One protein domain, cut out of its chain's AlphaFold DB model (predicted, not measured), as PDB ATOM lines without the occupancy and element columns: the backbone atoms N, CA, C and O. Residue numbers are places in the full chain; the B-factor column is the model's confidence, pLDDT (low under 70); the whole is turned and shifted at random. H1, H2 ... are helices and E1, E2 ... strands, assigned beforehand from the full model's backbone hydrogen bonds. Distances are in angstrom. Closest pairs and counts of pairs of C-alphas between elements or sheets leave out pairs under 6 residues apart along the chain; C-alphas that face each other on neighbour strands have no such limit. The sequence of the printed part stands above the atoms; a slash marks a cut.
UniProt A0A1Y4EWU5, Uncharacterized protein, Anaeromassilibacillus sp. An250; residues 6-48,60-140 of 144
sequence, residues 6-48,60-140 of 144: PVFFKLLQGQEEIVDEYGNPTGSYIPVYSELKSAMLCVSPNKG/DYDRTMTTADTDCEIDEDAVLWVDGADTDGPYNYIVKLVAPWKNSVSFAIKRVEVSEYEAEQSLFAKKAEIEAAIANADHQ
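Overview. This is residues 6 to 48 and 60 to 140 of the 144 residues of an uncharacterized protein of Anaeromassilibacillus sp. An250 (UniProt A0A1Y4EWU5). A small closed barrel of six antiparallel strands, E1, E4, E5, E8, E7 and E6, makes one end of the model. A two-stranded hairpin, E2 and E3, reaches away from it as an arm, and the long helix H1 leads the same way and packs loosely on that arm with its residues 120 to 131. The 124 printed residues hold eight named strands and then one named helix, in the order E1 to E8, H1; the class is mixed, helices and strands. The whole is loose, with a radius of gyration of the C-alphas of 17.5 A, and spans 60 by 28 by 24 A, the arm and H1 giving it its length.

Along the chain. Find C-alpha 6 at (5.685, -4.381, -0.952), where barrel strand E1, residues 6 to 10, begins. Its fellow strands are E4, residues 37 to 43, E5, residues 63 to 67, E6, residues 79 to 81, E7, residues 93 to 101 and 22.1 A long, and E8, residues 104 to 111 and 22.5 A. E7 bends by 62 degrees at residue 96. For the hairpin, look at E2, residues 12 to 19 and 20.0 A, and E3, residues 25 to 33 and 20.7 A, which bends by 68 degrees at residue 28. H1, residues 114 to 140, runs 39.6 A from C-alpha 114 at (16.170, -12.134, -19.390) to C-alpha 140 at (17.299, 19.744, -42.919).

Arrangement. Go round the barrel from E1 to E4, where N 7 and O 39 are 2.9 A apart, within hydrogen-bond range. E4 pairs in a staggered way, with E1 over residues 37 to 40 and with E5 over 42 to 43; N 42 and O 66 are 3.0 A apart. Between E5 and E8, N 65 and O 107 are 2.9 A apart. In the hairpin E7 and E8, look for N 96 and O 108 at 2.9 A; in the hairpin E6 and E7, for N 80 and O 93 at 2.8 A. N 81 and O 8, at 2.9 A, close the ring between E6 and E1. E6, E7 and E8 form a meander, each strand the antiparallel neighbour of the one before; with E5, the antiparallel neighbour of E8, they form a Greek key. E1 runs on into E2 at 38 degrees across a break of 1 residue. In the hairpin E2 and E3, N 16 and O 30 are 2.9 A apart. The closest C-alphas of E3 and H1 are those of Ile 30 and Leu 123, 6.9 A. H1 is not on the barrel; 21 of its 23 O i to N i+4 pairs are within hydrogen-bond range.

Size, cuts and confidence. The farthest C-alphas, those of Lys 102 and Gln 140, are 60.8 A apart. Residues 49 to 59 are not printed, and C-alphas 48 and 60 are 12.7 A apart across this cut. The links E5 to E6 and E6 to E7 are long. The mean pLDDT of the printed part is 79.3; look for values under 70 at residues 21 to 22, 48, 88 to 89, 114 to 124 and 134 to 140.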
ATOM      1  N   PRO A   6       5.870  -5.414   0.052       87.88
ATOM      2  CA  PRO A   6       5.685  -4.381  -0.952       87.88
ATOM      3  C   PRO A   6       6.035  -4.954  -2.327       87.88
ATOM      4  O   PRO A   6       7.130  -5.474  -2.530       87.88
ATOM      5  N   VAL A   7       5.094  -4.856  -3.257       88.44
ATOM      6  CA  VAL A   7       5.277  -5.206  -4.664       88.44
ATOM      7  C   VAL A   7       5.051  -3.946  -5.476       88.44
ATOM      8  O   VAL A   7       4.032  -3.270  -5.315       88.44
ATOM      9  N   PHE A   8       6.006  -3.629  -6.340       90.12
ATOM     10  CA  PHE A   8       5.858  -2.535  -7.288       90.12
ATOM     11  C   PHE A   8       5.360  -3.086  -8.614       90.12
ATOM     12  O   PHE A   8       5.738  -4.188  -9.011       90.12
ATOM     13  N   PHE A   9       4.506  -2.327  -9.290       88.50
ATOM     14  CA  PHE A   9       3.928  -2.735 -10.558       88.50
ATOM     15  C   PHE A   9       3.693  -1.548 -11.484       88.50
ATOM     16  O   PHE A   9       3.556  -0.405 -11.037       88.50
ATOM     17  N   LYS A  10       3.626  -1.839 -12.782       89.75
ATOM     18  CA  LYS A  10       3.110  -0.914 -13.791       89.75
ATOM     19  C   LYS A  10       2.038  -1.618 -14.609       89.75
ATOM     20  O   LYS A  10       2.198  -2.777 -14.983       89.75
ATOM     21  N   LEU A  11       0.954  -0.904 -14.882       88.69
ATOM     22  CA  LEU A  11      -0.156  -1.409 -15.688       88.69
ATOM     23  C   LEU A  11       0.118  -1.156 -17.160       88.69
ATOM     24  O   LEU A  11       0.574  -0.062 -17.505       88.69
ATOM     25  N   LEU A  12      -0.194  -2.134 -18.000       87.19
ATOM     26  CA  LEU A  12      -0.171  -1.981 -19.445       87.19
ATOM     27  C   LEU A  12      -1.330  -1.063 -19.864       87.19
ATOM     28  O   LEU A  12      -2.493  -1.390 -19.649       87.19
ATOM     29  N   GLN A  13      -1.030   0.111 -20.424       85.06
ATOM     30  CA  GLN A  13      -2.058   1.022 -20.953       85.06
ATOM     31  C   GLN A  13      -2.400   0.721 -22.410       85.06
ATOM     32  O   GLN A  13      -3.498   1.030 -22.872       85.06
ATOM     33  N   GLY A  14      -1.458   0.132 -23.139       82.19
ATOM     34  CA  GLY A  14      -1.632  -0.220 -24.534       82.19
ATOM     35  C   GLY A  14      -0.313  -0.599 -25.176       82.19
ATOM     36  O   GLY A  14       0.692  -0.812 -24.502       82.19
ATOM     37  N   GLN A  15      -0.330  -0.662 -26.498       81.56
ATOM     38  CA  GLN A  15       0.848  -0.910 -27.309       81.56
ATOM     39  C   GLN A  15       0.942   0.161 -28.389       81.56
ATOM     40  O   GLN A  15      -0.055   0.484 -29.037       81.56
ATOM     41  N   GLU A  16       2.133   0.714 -28.569       79.44
ATOM     42  CA  GLU A  16       2.426   1.645 -29.650       79.44
ATOM     43  C   GLU A  16       3.139   0.911 -30.776       79.44
ATOM     44  O   GLU A  16       4.111   0.187 -30.557       79.44
ATOM     45  N   GLU A  17       2.649   1.104 -31.995       79.81
ATOM     46  CA  GLU A  17       3.321   0.604 -33.185       79.81
ATOM     47  C   GLU A  17       4.543   1.470 -33.491       79.81
ATOM     48  O   GLU A  17       4.469   2.700 -33.496       79.81
ATOM     49  N   ILE A  18       5.677   0.825 -33.759       78.12
ATOM     50  CA  ILE A  18       6.866   1.522 -34.232       78.12
ATOM     51  C   ILE A  18       6.619   1.915 -35.689       78.12
ATOM     52  O   ILE A  18       6.429   1.052 -36.556       78.12
ATOM     53  N   VAL A  19       6.635   3.214 -35.957       78.75
ATOM     54  CA  VAL A  19       6.623   3.766 -37.313       78.75
ATOM     55  C   VAL A  19       8.053   4.002 -37.770       78.75
ATOM     56  O   VAL A  19       8.898   4.381 -36.966       78.75
ATOM     57  N   ASP A  20       8.319   3.735 -39.044       73.81
ATOM     58  CA  ASP A  20       9.608   4.003 -39.683       73.81
ATOM     59  C   ASP A  20       9.765   5.501 -40.013       73.81
ATOM     60  O   ASP A  20       8.793   6.259 -39.971       73.81
ATOM     61  N   GLU A  21      10.964   5.923 -40.415       68.12
ATOM     62  CA  GLU A  21      11.317   7.318 -40.745       68.12
ATOM     63  C   GLU A  21      10.413   7.935 -41.834       68.12
ATOM     64  O   GLU A  21      10.205   9.143 -41.897       68.12
ATOM     65  N   TYR A  22       9.803   7.080 -42.658       65.38
ATOM     66  CA  TYR A  22       8.877   7.443 -43.735       65.38
ATOM     67  C   TYR A  22       7.388   7.362 -43.344       65.38
ATOM     68  O   TYR A  22       6.521   7.419 -44.217       65.38
ATOM     69  N   GLY A  23       7.069   7.189 -42.057       71.19
ATOM     70  CA  GLY A  23       5.692   7.095 -41.556       71.19
ATOM     71  C   GLY A  23       4.986   5.775 -41.883       71.19
ATOM     72  O   GLY A  23       3.758   5.704 -41.838       71.19
ATOM     73  N   ASN A  24       5.741   4.726 -42.226       76.31
ATOM     74  CA  ASN A  24       5.188   3.404 -42.518       76.31
ATOM     75  C   ASN A  24       5.150   2.528 -41.253       76.31
ATOM     76  O   ASN A  24       6.126   2.522 -40.499       76.31
ATOM     77  N   PRO A  25       4.081   1.744 -41.035       76.12
ATOM     78  CA  PRO A  25       3.989   0.834 -39.900       76.12
ATOM     79  C   PRO A  25       4.959  -0.345 -40.068       76.12
ATOM     80  O   PRO A  25       4.927  -1.049 -41.078       76.12
ATOM     81  N   THR A  26       5.823  -0.584 -39.078       75.50
ATOM     82  CA  THR A  26       6.829  -1.668 -39.134       75.50
ATOM     83  C   THR A  26       6.281  -3.031 -38.693       75.50
ATOM     84  O   THR A  26       6.982  -4.041 -38.782       75.50
ATOM     85  N   GLY A  27       5.039  -3.079 -38.190       74.31
ATOM     86  CA  GLY A  27       4.423  -4.279 -37.614       74.31
ATOM     87  C   GLY A  27       5.055  -4.742 -36.295       74.31
ATOM     88  O   GLY A  27       4.768  -5.847 -35.836       74.31
ATOM     89  N   SER A  28       5.928  -3.925 -35.697       77.19
ATOM     90  CA  SER A  28       6.515  -4.150 -34.374       77.19
ATOM     91  C   SER A  28       5.816  -3.263 -33.343       77.19
ATOM     92  O   SER A  28       5.658  -2.064 -33.571       77.19
ATOM     93  N   TYR A  29       5.417  -3.844 -32.211       78.25
ATOM     94  CA  TYR A  29       4.652  -3.168 -31.161       78.25
ATOM     95  C   TYR A  29       5.453  -3.093 -29.868       78.25
ATOM     96  O   TYR A  29       6.081  -4.070 -29.464       78.25
ATOM     97  N   ILE A  30       5.403  -1.938 -29.215       79.50
ATOM     98  CA  ILE A  30       6.042  -1.693 -27.927       79.50
ATOM     99  C   ILE A  30       4.957  -1.532 -26.860       79.50
ATOM    100  O   ILE A  30       4.090  -0.669 -27.025       79.50
ATOM    101  N   PRO A  31       4.995  -2.303 -25.759       81.56
ATOM    102  CA  PRO A  31       4.065  -2.114 -24.654       81.56
ATOM    103  C   PRO A  31       4.333  -0.780 -23.944       81.56
ATOM    104  O   PRO A  31       5.458  -0.475 -23.544       81.56
ATOM    105  N   VAL A  32       3.279   0.016 -23.771       83.62
ATOM    106  CA  VAL A  32       3.307   1.265 -23.008       83.62
ATOM    107  C   VAL A  32       2.756   1.000 -21.619       83.62
ATOM    108  O   VAL A  32       1.584   0.660 -21.437       83.62
ATOM    109  N   TYR A  33       3.621   1.185 -20.630       85.56
ATOM    110  CA  TYR A  33       3.291   1.008 -19.225       85.56
ATOM    111  C   TYR A  33       2.975   2.350 -18.554       85.56
ATOM    112  O   TYR A  33       3.561   3.383 -18.873       85.56
ATOM    113  N   SER A  34       2.057   2.315 -17.593       86.19
ATOM    114  CA  SER A  34       1.678   3.448 -16.742       86.19
ATOM    115  C   SER A  34       2.740   3.790 -15.686       86.19
ATOM    116  O   SER A  34       3.804   3.170 -15.592       86.19
ATOM    117  N   GLU A  35       2.437   4.804 -14.872       86.31
ATOM    118  CA  GLU A  35       3.242   5.204 -13.722       86.31
ATOM    119  C   GLU A  35       3.472   4.048 -12.736       86.31
ATOM    120  O   GLU A  35       2.655   3.136 -12.590       86.31
ATOM    121  N   LEU A  36       4.602   4.109 -12.030       86.38
ATOM    122  CA  LEU A  36       4.962   3.123 -11.019       86.38
ATOM    123  C   LEU A  36       3.993   3.201  -9.833       86.38
ATOM    124  O   LEU A  36       3.942   4.209  -9.127       86.38
ATOM    125  N   LYS A  37       3.275   2.108  -9.577       87.94
ATOM    126  CA  LYS A  37       2.413   1.939  -8.405       87.94
ATOM    127  C   LYS A  37       2.997   0.885  -7.466       87.94
ATOM    128  O   LYS A  37       3.805   0.047  -7.861       87.94
ATOM    129  N   SER A  38       2.597   0.929  -6.198       88.38
ATOM    130  CA  SER A  38       3.019  -0.044  -5.186       88.38
ATOM    131  C   SER A  38       1.819  -0.577  -4.417       88.38
ATOM    132  O   SER A  38       0.983   0.212  -3.977       88.38
ATOM    133  N   ALA A  39       1.771  -1.886  -4.190       87.19
ATOM    134  CA  ALA A  39       0.743  -2.541  -3.389       87.19
ATOM    135  C   ALA A  39       1.358  -3.510  -2.373       87.19
ATOM    136  O   ALA A  39       2.434  -4.070  -2.577       87.19
ATOM    137  N   MET A  40       0.659  -3.713  -1.254       87.31
ATOM    138  CA  MET A  40       1.040  -4.680  -0.225       87.31
ATOM    139  C   MET A  40       0.320  -6.006  -0.474       87.31
ATOM    140  O   MET A  40      -0.883  -6.116  -0.238       87.31
ATOM    141  N   LEU A  41       1.055  -7.021  -0.926       87.81
ATOM    142  CA  LEU A  41       0.499  -8.322  -1.314       87.81
ATOM    143  C   LEU A  41       1.170  -9.464  -0.548       87.81
ATOM    144  O   LEU A  41       2.338  -9.387  -0.171       87.81
ATOM    145  N   CYS A  42       0.438 -10.553  -0.325       88.88
ATOM    146  CA  CYS A  42       1.020 -11.803   0.153       88.88
ATOM    147  C   CYS A  42       1.493 -12.610  -1.060       88.88
ATOM    148  O   CYS A  42       0.658 -13.085  -1.824       88.88
ATOM    149  N   VAL A  43       2.804 -12.779  -1.231       88.31
ATOM    150  CA  VAL A  43       3.379 -13.545  -2.349       88.31
ATOM    151  C   VAL A  43       3.744 -14.951  -1.881       88.31
ATOM    152  O   VAL A  43       4.353 -15.130  -0.824       88.31
ATOM    153  N   SER A  44       3.356 -15.958  -2.658       87.00
ATOM    154  CA  SER A  44       3.680 -17.354  -2.399       87.00
ATOM    155  C   SER A  44       5.145 -17.669  -2.739       87.00
ATOM    156  O   SER A  44       5.746 -17.012  -3.594       87.00
ATOM    157  N   PRO A  45       5.730 -18.723  -2.144       83.31
ATOM    158  CA  PRO A  45       6.972 -19.299  -2.656       83.31
ATOM    159  C   PRO A  45       6.797 -19.817  -4.096       83.31
ATOM    160  O   PRO A  45       5.672 -19.971  -4.580       83.31
ATOM    161  N   ASN A  46       7.919 -20.099  -4.769       79.75
ATOM    162  CA  ASN A  46       7.926 -20.676  -6.117       79.75
ATOM    163  C   ASN A  46       7.207 -22.030  -6.144       79.75
ATOM    164  O   ASN A  46       7.483 -22.891  -5.303       79.75
ATOM    165  N   LYS A  47       6.335 -22.238  -7.134       71.25
ATOM    166  CA  LYS A  47       5.725 -23.532  -7.443       71.25
ATOM    167  C   LYS A  47       6.839 -24.448  -7.951       71.25
ATOM    168  O   LYS A  47       7.283 -24.357  -9.086       71.25
ATOM    169  N   GLY A  48       7.350 -25.306  -7.074       55.69
ATOM    170  CA  GLY A  48       8.404 -26.277  -7.387       55.69
ATOM    171  C   GLY A  48       7.872 -27.575  -7.993       55.69
ATOM    172  O   GLY A  48       8.370 -28.638  -7.636       55.69
ATOM    173  N   ASP A  60       0.888 -21.952 -16.866       74.31
ATOM    174  CA  ASP A  60       2.121 -21.203 -17.147       74.31
ATOM    175  C   ASP A  60       2.349 -20.079 -16.106       74.31
ATOM    176  O   ASP A  60       2.372 -18.889 -16.425       74.31
ATOM    177  N   TYR A  61       2.467 -20.438 -14.823       81.00
ATOM    178  CA  TYR A  61       2.846 -19.505 -13.753       81.00
ATOM    179  C   TYR A  61       3.801 -20.134 -12.739       81.00
ATOM    180  O   TYR A  61       3.731 -21.319 -12.418       81.00
ATOM    181  N   ASP A  62       4.661 -19.294 -12.170       83.38
ATOM    182  CA  ASP A  62       5.667 -19.697 -11.189       83.38
ATOM    183  C   ASP A  62       5.197 -19.466  -9.756       83.38
ATOM    184  O   ASP A  62       5.539 -20.220  -8.846       83.38
ATOM    185  N   ARG A  63       4.453 -18.384  -9.521       88.06
ATOM    186  CA  ARG A  63       4.037 -17.956  -8.181       88.06
ATOM    187  C   ARG A  63       2.617 -17.421  -8.206       88.06
ATOM    188  O   ARG A  63       2.057 -17.105  -9.251       88.06
ATOM    189  N   THR A  64       2.048 -17.301  -7.016       88.69
ATOM    190  CA  THR A  64       0.750 -16.671  -6.799       88.69
ATOM    191  C   THR A  64       0.905 -15.524  -5.818       88.69
ATOM    192  O   THR A  64       1.733 -15.580  -4.907       88.69
ATOM    193  N   MET A  65       0.120 -14.474  -5.993       89.81
ATOM    194  CA  MET A  65      -0.002 -13.406  -5.009       89.81
ATOM    195  C   MET A  65      -1.464 -13.219  -4.643       89.81
ATOM    196  O   MET A  65      -2.348 -13.442  -5.464       89.81
ATOM    197  N   THR A  66      -1.732 -12.838  -3.402       88.69
ATOM    198  CA  THR A  66      -3.096 -12.616  -2.925       88.69
ATOM    199  C   THR A  66      -3.170 -11.304  -2.169       88.69
ATOM    200  O   THR A  66      -2.327 -11.017  -1.311       88.69
ATOM    201  N   THR A  67      -4.210 -10.528  -2.449       87.81
ATOM    202  CA  THR A  67      -4.597  -9.365  -1.652       87.81
ATOM    203  C   THR A  67      -6.012  -9.530  -1.111       87.81
ATOM    204  O   THR A  67      -6.847 -10.210  -1.702       87.81
ATOM    205  N   ALA A  68      -6.267  -8.941   0.056       84.31
ATOM    206  CA  ALA A  68      -7.616  -8.786   0.602       84.31
ATOM    207  C   ALA A  68      -8.299  -7.508   0.081       84.31
ATOM    208  O   ALA A  68      -9.487  -7.300   0.317       84.31
ATOM    209  N   ASP A  69      -7.539  -6.651  -0.600       80.88
ATOM    210  CA  ASP A  69      -8.054  -5.461  -1.253       80.88
ATOM    211  C   ASP A  69      -8.734  -5.861  -2.567       80.88
ATOM    212  O   ASP A  69      -8.123  -6.479  -3.435       80.88
ATOM    213  N   THR A  70     -10.032  -5.594  -2.677       73.31
ATOM    214  CA  THR A  70     -10.825  -5.978  -3.859       73.31
ATOM    215  C   THR A  70     -10.792  -4.921  -4.957       73.31
ATOM    216  O   THR A  70     -11.216  -5.215  -6.069       73.31
ATOM    217  N   ASP A  71     -10.255  -3.737  -4.658       76.06
ATOM    218  CA  ASP A  71     -10.119  -2.602  -5.576       76.06
ATOM    219  C   ASP A  71      -8.694  -2.512  -6.147       76.06
ATOM    220  O   ASP A  71      -8.278  -1.498  -6.700       76.06
ATOM    221  N   CYS A  72      -7.906  -3.578  -5.987       76.38
ATOM    222  CA  CYS A  72      -6.522  -3.596  -6.415       76.38
ATOM    223  C   CYS A  72      -6.465  -3.462  -7.942       76.38
ATOM    224  O   CYS A  72      -6.857  -4.378  -8.659       76.38
ATOM    225  N   GLU A  73      -5.950  -2.330  -8.426       80.25
ATOM    226  CA  GLU A  73      -5.912  -1.951  -9.848       80.25
ATOM    227  C   GLU A  73      -4.964  -2.810 -10.711       80.25
ATOM    228  O   GLU A  73      -4.624  -2.412 -11.819       80.25
ATOM    229  N   ILE A  74      -4.466  -3.939 -10.201       85.75
ATOM    230  CA  ILE A  74      -3.538  -4.812 -10.923       85.75
ATOM    231  C   ILE A  74      -4.314  -5.592 -11.983       85.75
ATOM    232  O   ILE A  74      -5.195  -6.384 -11.648       85.75
ATOM    233  N   ASP A  75      -3.939  -5.387 -13.240       86.25
ATOM    234  CA  ASP A  75      -4.546  -6.040 -14.399       86.25
ATOM    235  C   ASP A  75      -3.692  -7.208 -14.926       86.25
ATOM    236  O   ASP A  75      -2.584  -7.471 -14.438       86.25
ATOM    237  N   GLU A  76      -4.221  -7.920 -15.920       85.88
ATOM    238  CA  GLU A  76      -3.479  -8.912 -16.692       85.88
ATOM    239  C   GLU A  76      -2.349  -8.211 -17.473       85.88
ATOM    240  O   GLU A  76      -2.403  -7.014 -17.755       85.88
ATOM    241  N   ASP A  77      -1.247  -8.921 -17.727       86.94
ATOM    242  CA  ASP A  77      -0.046  -8.392 -18.393       86.94
ATOM    243  C   ASP A  77       0.681  -7.247 -17.653       86.94
ATOM    244  O   ASP A  77       1.654  -6.680 -18.157       86.94
ATOM    245  N   ALA A  78       0.285  -6.933 -16.415       87.31
ATOM    246  CA  ALA A  78       1.020  -5.995 -15.577       87.31
ATOM    247  C   ALA A  78       2.419  -6.533 -15.234       87.31
ATOM    248  O   ALA A  78       2.592  -7.693 -14.836       87.31
ATOM    249  N   VAL A  79       3.420  -5.658 -15.333       89.38
ATOM    250  CA  VAL A  79       4.809  -5.964 -14.968       89.38
ATOM    251  C   VAL A  79       5.044  -5.698 -13.490       89.38
ATOM    252  O   VAL A  79       4.538  -4.722 -12.931       89.38
ATOM    253  N   LEU A  80       5.819  -6.571 -12.854       89.19
ATOM    254  CA  LEU A  80       5.977  -6.632 -11.406       89.19
ATOM    255  C   LEU A  80       7.451  -6.705 -10.990       89.19
ATOM    256  O   LEU A  80       8.255  -7.469 -11.538       89.19
ATOM    257  N   TRP A  81       7.761  -5.988  -9.912       89.75
ATOM    258  CA  TRP A  81       8.998  -6.095  -9.146       89.75
ATOM    259  C   TRP A  81       8.662  -6.670  -7.775       89.75
ATOM    260  O   TRP A  81       8.042  -6.026  -6.925       89.75
ATOM    261  N   VAL A  82       9.050  -7.927  -7.597       85.94
ATOM    262  CA  VAL A  82       8.772  -8.747  -6.416       85.94
ATOM    263  C   VAL A  82      10.096  -9.010  -5.694       85.94
ATOM    264  O   VAL A  82      11.150  -8.958  -6.322       85.94
ATOM    265  N   ASP A  83      10.054  -9.306  -4.392       82.44
ATOM    266  CA  ASP A  83      11.241  -9.644  -3.580       82.44
ATOM    267  C   ASP A  83      12.247  -8.487  -3.401       82.44
ATOM    268  O   ASP A  83      13.431  -8.700  -3.162       82.44
ATOM    269  N   GLY A  84      11.777  -7.238  -3.495       74.81
ATOM    270  CA  GLY A  84      12.627  -6.057  -3.318       74.81
ATOM    271  C   GLY A  84      13.541  -5.755  -4.506       74.81
ATOM    272  O   GLY A  84      14.533  -5.054  -4.332       74.81
ATOM    273  N   ALA A  85      13.215  -6.272  -5.694       78.00
ATOM    274  CA  ALA A  85      13.895  -5.900  -6.927       78.00
ATOM    275  C   ALA A  85      13.824  -4.383  -7.184       78.00
ATOM    276  O   ALA A  85      12.786  -3.755  -6.960       78.00
ATOM    277  N   ASP A  86      14.921  -3.815  -7.686       77.88
ATOM    278  CA  ASP A  86      15.008  -2.400  -8.038       77.88
ATOM    279  C   ASP A  86      14.010  -2.040  -9.141       77.88
ATOM    280  O   ASP A  86      14.021  -2.621 -10.224       77.88
ATOM    281  N   THR A  87      13.181  -1.027  -8.889       74.00
ATOM    282  CA  THR A  87      12.164  -0.524  -9.832       74.00
ATOM    283  C   THR A  87      12.752   0.182 -11.054       74.00
ATOM    284  O   THR A  87      12.026   0.465 -12.005       74.00
ATOM    285  N   ASP A  88      14.047   0.496 -11.004       67.12
ATOM    286  CA  ASP A  88      14.830   1.053 -12.113       67.12
ATOM    287  C   ASP A  88      15.379  -0.053 -13.039       67.12
ATOM    288  O   ASP A  88      15.708   0.192 -14.196       67.12
ATOM    289  N   GLY A  89      15.451  -1.291 -12.536       69.38
ATOM    290  CA  GLY A  89      15.942  -2.453 -13.268       69.38
ATOM    291  C   GLY A  89      14.852  -3.209 -14.043       69.38
ATOM    292  O   GLY A  89      13.673  -2.839 -14.003       69.38
ATOM    293  N   PRO A  90      15.227  -4.311 -14.726       77.06
ATOM    294  CA  PRO A  90      14.273  -5.205 -15.375       77.06
ATOM    295  C   PRO A  90      13.182  -5.659 -14.411       77.06
ATOM    296  O   PRO A  90      13.454  -6.039 -13.267       77.06
ATOM    297  N   TYR A  91      11.944  -5.660 -14.894       82.56
ATOM    298  CA  TYR A  91      10.853  -6.297 -14.177       82.56
ATOM    299  C   TYR A  91      11.088  -7.815 -14.137       82.56
ATOM    300  O   TYR A  91      11.683  -8.399 -15.041       82.56
ATOM    301  N   ASN A  92      10.668  -8.463 -13.049       86.69
ATOM    302  CA  ASN A  92      11.012  -9.869 -12.789       86.69
ATOM    303  C   ASN A  92       9.842 -10.817 -13.048       86.69
ATOM    304  O   ASN A  92      10.045 -12.010 -13.284       86.69
ATOM    305  N   TYR A  93       8.619 -10.296 -12.960       88.69
ATOM    306  CA  TYR A  93       7.396 -11.068 -13.087       88.69
ATOM    307  C   TYR A  93       6.373 -10.331 -13.953       88.69
ATOM    308  O   TYR A  93       6.337  -9.103 -13.956       88.69
ATOM    309  N   ILE A  94       5.524 -11.091 -14.641       89.44
ATOM    310  CA  ILE A  94       4.330 -10.603 -15.342       89.44
ATOM    311  C   ILE A  94       3.100 -11.302 -14.760       89.44
ATOM    312  O   ILE A  94       3.138 -12.503 -14.468       89.44
ATOM    313  N   VAL A  95       2.004 -10.562 -14.603       90.56
ATOM    314  CA  VAL A  95       0.693 -11.128 -14.267       90.56
ATOM    315  C   VAL A  95       0.133 -11.871 -15.474       90.56
ATOM    316  O   VAL A  95      -0.051 -11.289 -16.535       90.56
ATOM    317  N   LYS A  96      -0.160 -13.162 -15.312       89.56
ATOM    318  CA  LYS A  96      -0.790 -13.972 -16.363       89.56
ATOM    319  C   LYS A  96      -2.290 -14.105 -16.206       89.56
ATOM    320  O   LYS A  96      -2.976 -14.213 -17.208       89.56
ATOM    321  N   LEU A  97      -2.774 -14.164 -14.968       87.44
ATOM    322  CA  LEU A  97      -4.192 -14.340 -14.679       87.44
ATOM    323  C   LEU A  97      -4.561 -13.595 -13.405       87.44
ATOM    324  O   LEU A  97      -3.818 -13.633 -12.415       87.44
ATOM    325  N   VAL A  98      -5.753 -13.007 -13.412       90.25
ATOM    326  CA  VAL A  98      -6.376 -12.385 -12.243       90.25
ATOM    327  C   VAL A  98      -7.643 -13.151 -11.880       90.25
ATOM    328  O   VAL A  98      -8.537 -13.358 -12.695       90.25
ATOM    329  N   ALA A  99      -7.727 -13.587 -10.628       87.56
ATOM    330  CA  ALA A  99      -8.842 -14.343 -10.078       87.56
ATOM    331  C   ALA A  99      -9.474 -13.561  -8.912       87.56
ATOM    332  O   ALA A  99      -9.092 -13.752  -7.748       87.56
ATOM    333  N   PRO A 100     -10.438 -12.667  -9.196       87.50
ATOM    334  CA  PRO A 100     -11.158 -11.942  -8.161       87.50
ATOM    335  C   PRO A 100     -12.153 -12.857  -7.431       87.50
ATOM    336  O   PRO A 100     -12.956 -13.567  -8.036       87.50
ATOM    337  N   TRP A 101     -12.132 -12.813  -6.100       82.75
ATOM    338  CA  TRP A 101     -13.096 -13.453  -5.204       82.75
ATOM    339  C   TRP A 101     -13.750 -12.400  -4.302       82.75
ATOM    340  O   TRP A 101     -13.222 -11.313  -4.090       82.75
ATOM    341  N   LYS A 102     -14.893 -12.748  -3.700       80.12
ATOM    342  CA  LYS A 102     -15.751 -11.858  -2.895       80.12
ATOM    343  C   LYS A 102     -15.020 -10.947  -1.890       80.12
ATOM    344  O   LYS A 102     -15.496  -9.847  -1.651       80.12
ATOM    345  N   ASN A 103     -13.920 -11.407  -1.288       85.94
ATOM    346  CA  ASN A 103     -13.158 -10.666  -0.270       85.94
ATOM    347  C   ASN A 103     -11.638 -10.686  -0.520       85.94
ATOM    348  O   ASN A 103     -10.866 -10.368   0.383       85.94
ATOM    349  N   SER A 104     -11.191 -11.174  -1.675       84.81
ATOM    350  CA  SER A 104      -9.766 -11.337  -1.958       84.81
ATOM    351  C   SER A 104      -9.533 -11.480  -3.449       84.81
ATOM    352  O   SER A 104     -10.321 -12.137  -4.117       84.81
ATOM    353  N   VAL A 105      -8.426 -10.961  -3.956       89.31
ATOM    354  CA  VAL A 105      -8.004 -11.175  -5.342       89.31
ATOM    355  C   VAL A 105      -6.728 -11.997  -5.326       89.31
ATOM    356  O   VAL A 105      -5.784 -11.669  -4.602       89.31
ATOM    357  N   SER A 106      -6.725 -13.084  -6.088       88.50
ATOM    358  CA  SER A 106      -5.546 -13.913  -6.318       88.50
ATOM    359  C   SER A 106      -5.025 -13.658  -7.721       88.50
ATOM    360  O   SER A 106      -5.805 -13.558  -8.658       88.50
ATOM    361  N   PHE A 107      -3.713 -13.600  -7.878       90.31
ATOM    362  CA  PHE A 107      -3.065 -13.375  -9.161       90.31
ATOM    363  C   PHE A 107      -2.048 -14.481  -9.396       90.31
ATOM    364  O   PHE A 107      -1.314 -14.857  -8.476       90.31
ATOM    365  N   ALA A 108      -1.992 -14.977 -10.625       89.38
ATOM    366  CA  ALA A 108      -0.945 -15.876 -11.081       89.38
ATOM    367  C   ALA A 108       0.151 -15.049 -11.755       89.38
ATOM    368  O   ALA A 108      -0.130 -14.280 -12.677       89.38
ATOM    369  N   ILE A 109       1.390 -15.197 -11.291       90.06
ATOM    370  CA  ILE A 109       2.539 -14.455 -11.808       90.06
ATOM    371  C   ILE A 109       3.568 -15.422 -12.391       90.06
ATOM    372  O   ILE A 109       3.916 -16.442 -11.784       90.06
ATOM    373  N   LYS A 110       4.058 -15.095 -13.581       88.88
ATOM    374  CA  LYS A 110       5.095 -15.844 -14.288       88.88
ATOM    375  C   LYS A 110       6.405 -15.082 -14.212       88.88
ATOM    376  O   LYS A 110       6.406 -13.858 -14.335       88.88
ATOM    377  N   ARG A 111       7.506 -15.794 -13.982       86.88
ATOM    378  CA  ARG A 111       8.835 -15.196 -14.024       86.88
ATOM    379  C   ARG A 111       9.200 -14.874 -15.470       86.88
ATOM    380  O   ARG A 111       9.015 -15.704 -16.352       86.88
ATOM    381  N   VAL A 112       9.740 -13.686 -15.679       84.31
ATOM    382  CA  VAL A 112      10.199 -13.230 -16.992       84.31
ATOM    383  C   VAL A 112      11.644 -13.659 -17.165       84.31
ATOM    384  O   VAL A 112      12.467 -13.465 -16.262       84.31
ATOM    385  N   GLU A 113      11.954 -14.276 -18.301       76.00
ATOM    386  CA  GLU A 113      13.330 -14.618 -18.632       76.00
ATOM    387  C   GLU A 113      14.049 -13.407 -19.236       76.00
ATOM    388  O   GLU A 113      13.467 -12.592 -19.949       76.00
ATOM    389  N   VAL A 114      15.351 -13.287 -18.964       67.12
ATOM    390  CA  VAL A 114      16.170 -12.134 -19.390       67.12
ATOM    391  C   VAL A 114      16.108 -11.912 -20.908       67.12
ATOM    392  O   VAL A 114      16.113 -10.771 -21.357       67.12
ATOM    393  N   SER A 115      15.956 -12.982 -21.688       62.03
ATOM    394  CA  SER A 115      15.828 -12.919 -23.146       62.03
ATOM    395  C   SER A 115      14.585 -12.171 -23.635       62.03
ATOM    396  O   SER A 115      14.630 -11.549 -24.693       62.03
ATOM    397  N   GLU A 116      13.472 -12.232 -22.896       63.28
ATOM    398  CA  GLU A 116      12.237 -11.520 -23.254       63.28
ATOM    399  C   GLU A 116      12.412 -10.011 -23.017       63.28
ATOM    400  O   GLU A 116      12.079  -9.198 -23.877       63.28
ATOM    401  N   TYR A 117      13.062  -9.647 -21.909       63.22
ATOM    402  CA  TYR A 117      13.398  -8.263 -21.574       63.22
ATOM    403  C   TYR A 117      14.411  -7.635 -22.551       63.22
ATOM    404  O   TYR A 117      14.274  -6.479 -22.955       63.22
ATOM    405  N   GLU A 118      15.437  -8.387 -22.959       62.59
ATOM    406  CA  GLU A 118      16.403  -7.940 -23.973       62.59
ATOM    407  C   GLU A 118      15.732  -7.706 -25.335       62.59
ATOM    408  O   GLU A 118      16.067  -6.746 -26.038       62.59
ATOM    409  N   ALA A 119      14.754  -8.541 -25.699       61.59
ATOM    410  CA  ALA A 119      13.991  -8.377 -26.929       61.59
ATOM    411  C   ALA A 119      13.174  -7.077 -26.919       61.59
ATOM    412  O   ALA A 119      13.234  -6.318 -27.888       61.59
ATOM    413  N   GLU A 120      12.490  -6.766 -25.817       67.38
ATOM    414  CA  GLU A 120      11.776  -5.494 -25.672       67.38
ATOM    415  C   GLU A 120      12.726  -4.295 -25.734       67.38
ATOM    416  O   GLU A 120      12.472  -3.356 -26.488       67.38
ATOM    417  N   GLN A 121      13.856  -4.331 -25.017       64.94
ATOM    418  CA  GLN A 121      14.848  -3.251 -25.062       64.94
ATOM    419  C   GLN A 121      15.391  -3.007 -26.470       64.94
ATOM    420  O   GLN A 121      15.582  -1.859 -26.866       64.94
ATOM    421  N   SER A 122      15.609  -4.069 -27.249       67.31
ATOM    422  CA  SER A 122      16.043  -3.933 -28.641       67.31
ATOM    423  C   SER A 122      14.989  -3.240 -29.514       67.31
ATOM    424  O   SER A 122      15.335  -2.498 -30.434       67.31
ATOM    425  N   LEU A 123      13.704  -3.436 -29.204       67.62
ATOM    426  CA  LEU A 123      12.593  -2.752 -29.859       67.62
ATOM    427  C   LEU A 123      12.541  -1.271 -29.464       67.62
ATOM    428  O   LEU A 123      12.413  -0.411 -30.334       67.62
ATOM    429  N   PHE A 124      12.703  -0.969 -28.172       69.25
ATOM    430  CA  PHE A 124      12.800   0.405 -27.676       69.25
ATOM    431  C   PHE A 124      13.985   1.156 -28.295       69.25
ATOM    432  O   PHE A 124      13.816   2.291 -28.739       69.25
ATOM    433  N   ALA A 125      15.159   0.521 -28.382       75.44
ATOM    434  CA  ALA A 125      16.340   1.098 -29.022       75.44
ATOM    435  C   ALA A 125      16.074   1.421 -30.499       75.44
ATOM    436  O   ALA A 125      16.317   2.548 -30.925       75.44
ATOM    437  N   LYS A 126      15.462   0.488 -31.243       73.25
ATOM    438  CA  LYS A 126      15.060   0.721 -32.639       73.25
ATOM    439  C   LYS A 126      14.099   1.898 -32.788       73.25
ATOM    440  O   LYS A 126      14.296   2.714 -33.681       73.25
ATOM    441  N   LYS A 127      13.078   2.015 -31.928       75.12
ATOM    442  CA  LYS A 127      12.160   3.170 -31.955       75.12
ATOM    443  C   LYS A 127      12.913   4.479 -31.707       75.12
ATOM    444  O   LYS A 127      12.690   5.434 -32.439       75.12
ATOM    445  N   ALA A 128      13.816   4.515 -30.727       73.88
ATOM    446  CA  ALA A 128      14.602   5.709 -30.419       73.88
ATOM    447  C   ALA A 128      15.548   6.110 -31.564       73.88
ATOM    448  O   ALA A 128      15.690   7.297 -31.849       73.88
ATOM    449  N   GLU A 129      16.169   5.140 -32.242       74.56
ATOM    450  CA  GLU A 129      16.990   5.392 -33.432       74.56
ATOM    451  C   GLU A 129      16.159   5.993 -34.572       74.56
ATOM    452  O   GLU A 129      16.582   6.978 -35.177       74.56
ATOM    453  N   ILE A 130      14.960   5.456 -34.821       71.44
ATOM    454  CA  ILE A 130      14.052   5.979 -35.849       71.44
ATOM    455  C   ILE A 130      13.556   7.387 -35.486       71.44
ATOM    456  O   ILE A 130      13.587   8.286 -36.320       71.44
ATOM    457  N   GLU A 131      13.145   7.614 -34.237       72.44
ATOM    458  CA  GLU A 131      12.681   8.926 -33.768       72.44
ATOM    459  C   GLU A 131      13.793   9.984 -33.855       72.44
ATOM    460  O   GLU A 131      13.561  11.105 -34.312       72.44
ATOM    461  N   ALA A 132      15.030   9.615 -33.502       71.75
ATOM    462  CA  ALA A 132      16.190  10.479 -33.676       71.75
ATOM    463  C   ALA A 132      16.456  10.790 -35.156       71.75
ATOM    464  O   ALA A 132      16.839  11.913 -35.490       71.75
ATOM    465  N   ALA A 133      16.261   9.828 -36.055       71.00
ATOM    466  CA  ALA A 133      16.458  10.046 -37.480       71.00
ATOM    467  C   ALA A 133      15.373  10.960 -38.087       71.00
ATOM    468  O   ALA A 133      15.713  11.890 -38.819       71.00
ATOM    469  N   ILE A 134      14.107  10.817 -37.665       68.25
ATOM    470  CA  ILE A 134      13.013  11.748 -38.002       68.25
ATOM    471  C   ILE A 134      13.350  13.177 -37.543       68.25
ATOM    472  O   ILE A 134      13.236  14.121 -38.324       68.25
ATOM    473  N   ALA A 135      13.826  13.351 -36.305       65.00
ATOM    474  CA  ALA A 135      14.192  14.667 -35.774       65.00
ATOM    475  C   ALA A 135      15.358  15.328 -36.538       65.00
ATOM    476  O   ALA A 135      15.400  16.550 -36.682       65.00
ATOM    477  N   ASN A 136      16.304  14.534 -37.052       62.81
ATOM    478  CA  ASN A 136      17.388  15.044 -37.894       62.81
ATOM    479  C   ASN A 136      16.918  15.399 -39.316       62.81
ATOM    480  O   ASN A 136      17.478  16.316 -39.919       62.81
ATOM    481  N   ALA A 137      15.910  14.701 -39.849       60.19
ATOM    482  CA  ALA A 137      15.331  14.987 -41.160       60.19
ATOM    483  C   ALA A 137      14.533  16.302 -41.169       60.19
ATOM    484  O   ALA A 137      14.663  17.084 -42.111       60.19
ATOM    485  N   ASP A 138      13.783  16.596 -40.100       56.12
ATOM    486  CA  ASP A 138      13.017  17.846 -39.967       56.12
ATOM    487  C   ASP A 138      13.954  19.074 -40.004       56.12
ATOM    488  O   ASP A 138      13.753  20.012 -40.779       56.12
ATOM    489  N   HIS A 139      15.097  18.980 -39.311       50.81
ATOM    490  CA  HIS A 139      16.112  20.037 -39.229       50.81
ATOM    491  C   HIS A 139      16.850  20.347 -40.550       50.81
ATOM    492  O   HIS A 139      17.548  21.362 -40.624       50.81
ATOM    493  N   GLN A 140      16.728  19.500 -41.583       49.84
ATOM    494  CA  GLN A 140      17.299  19.744 -42.919       49.84
ATOM    495  C   GLN A 140      16.319  20.426 -43.882       49.84
ATOM    496  O   GLN A 140      16.756  21.000 -44.880       49.84
TER     497      GLN A 140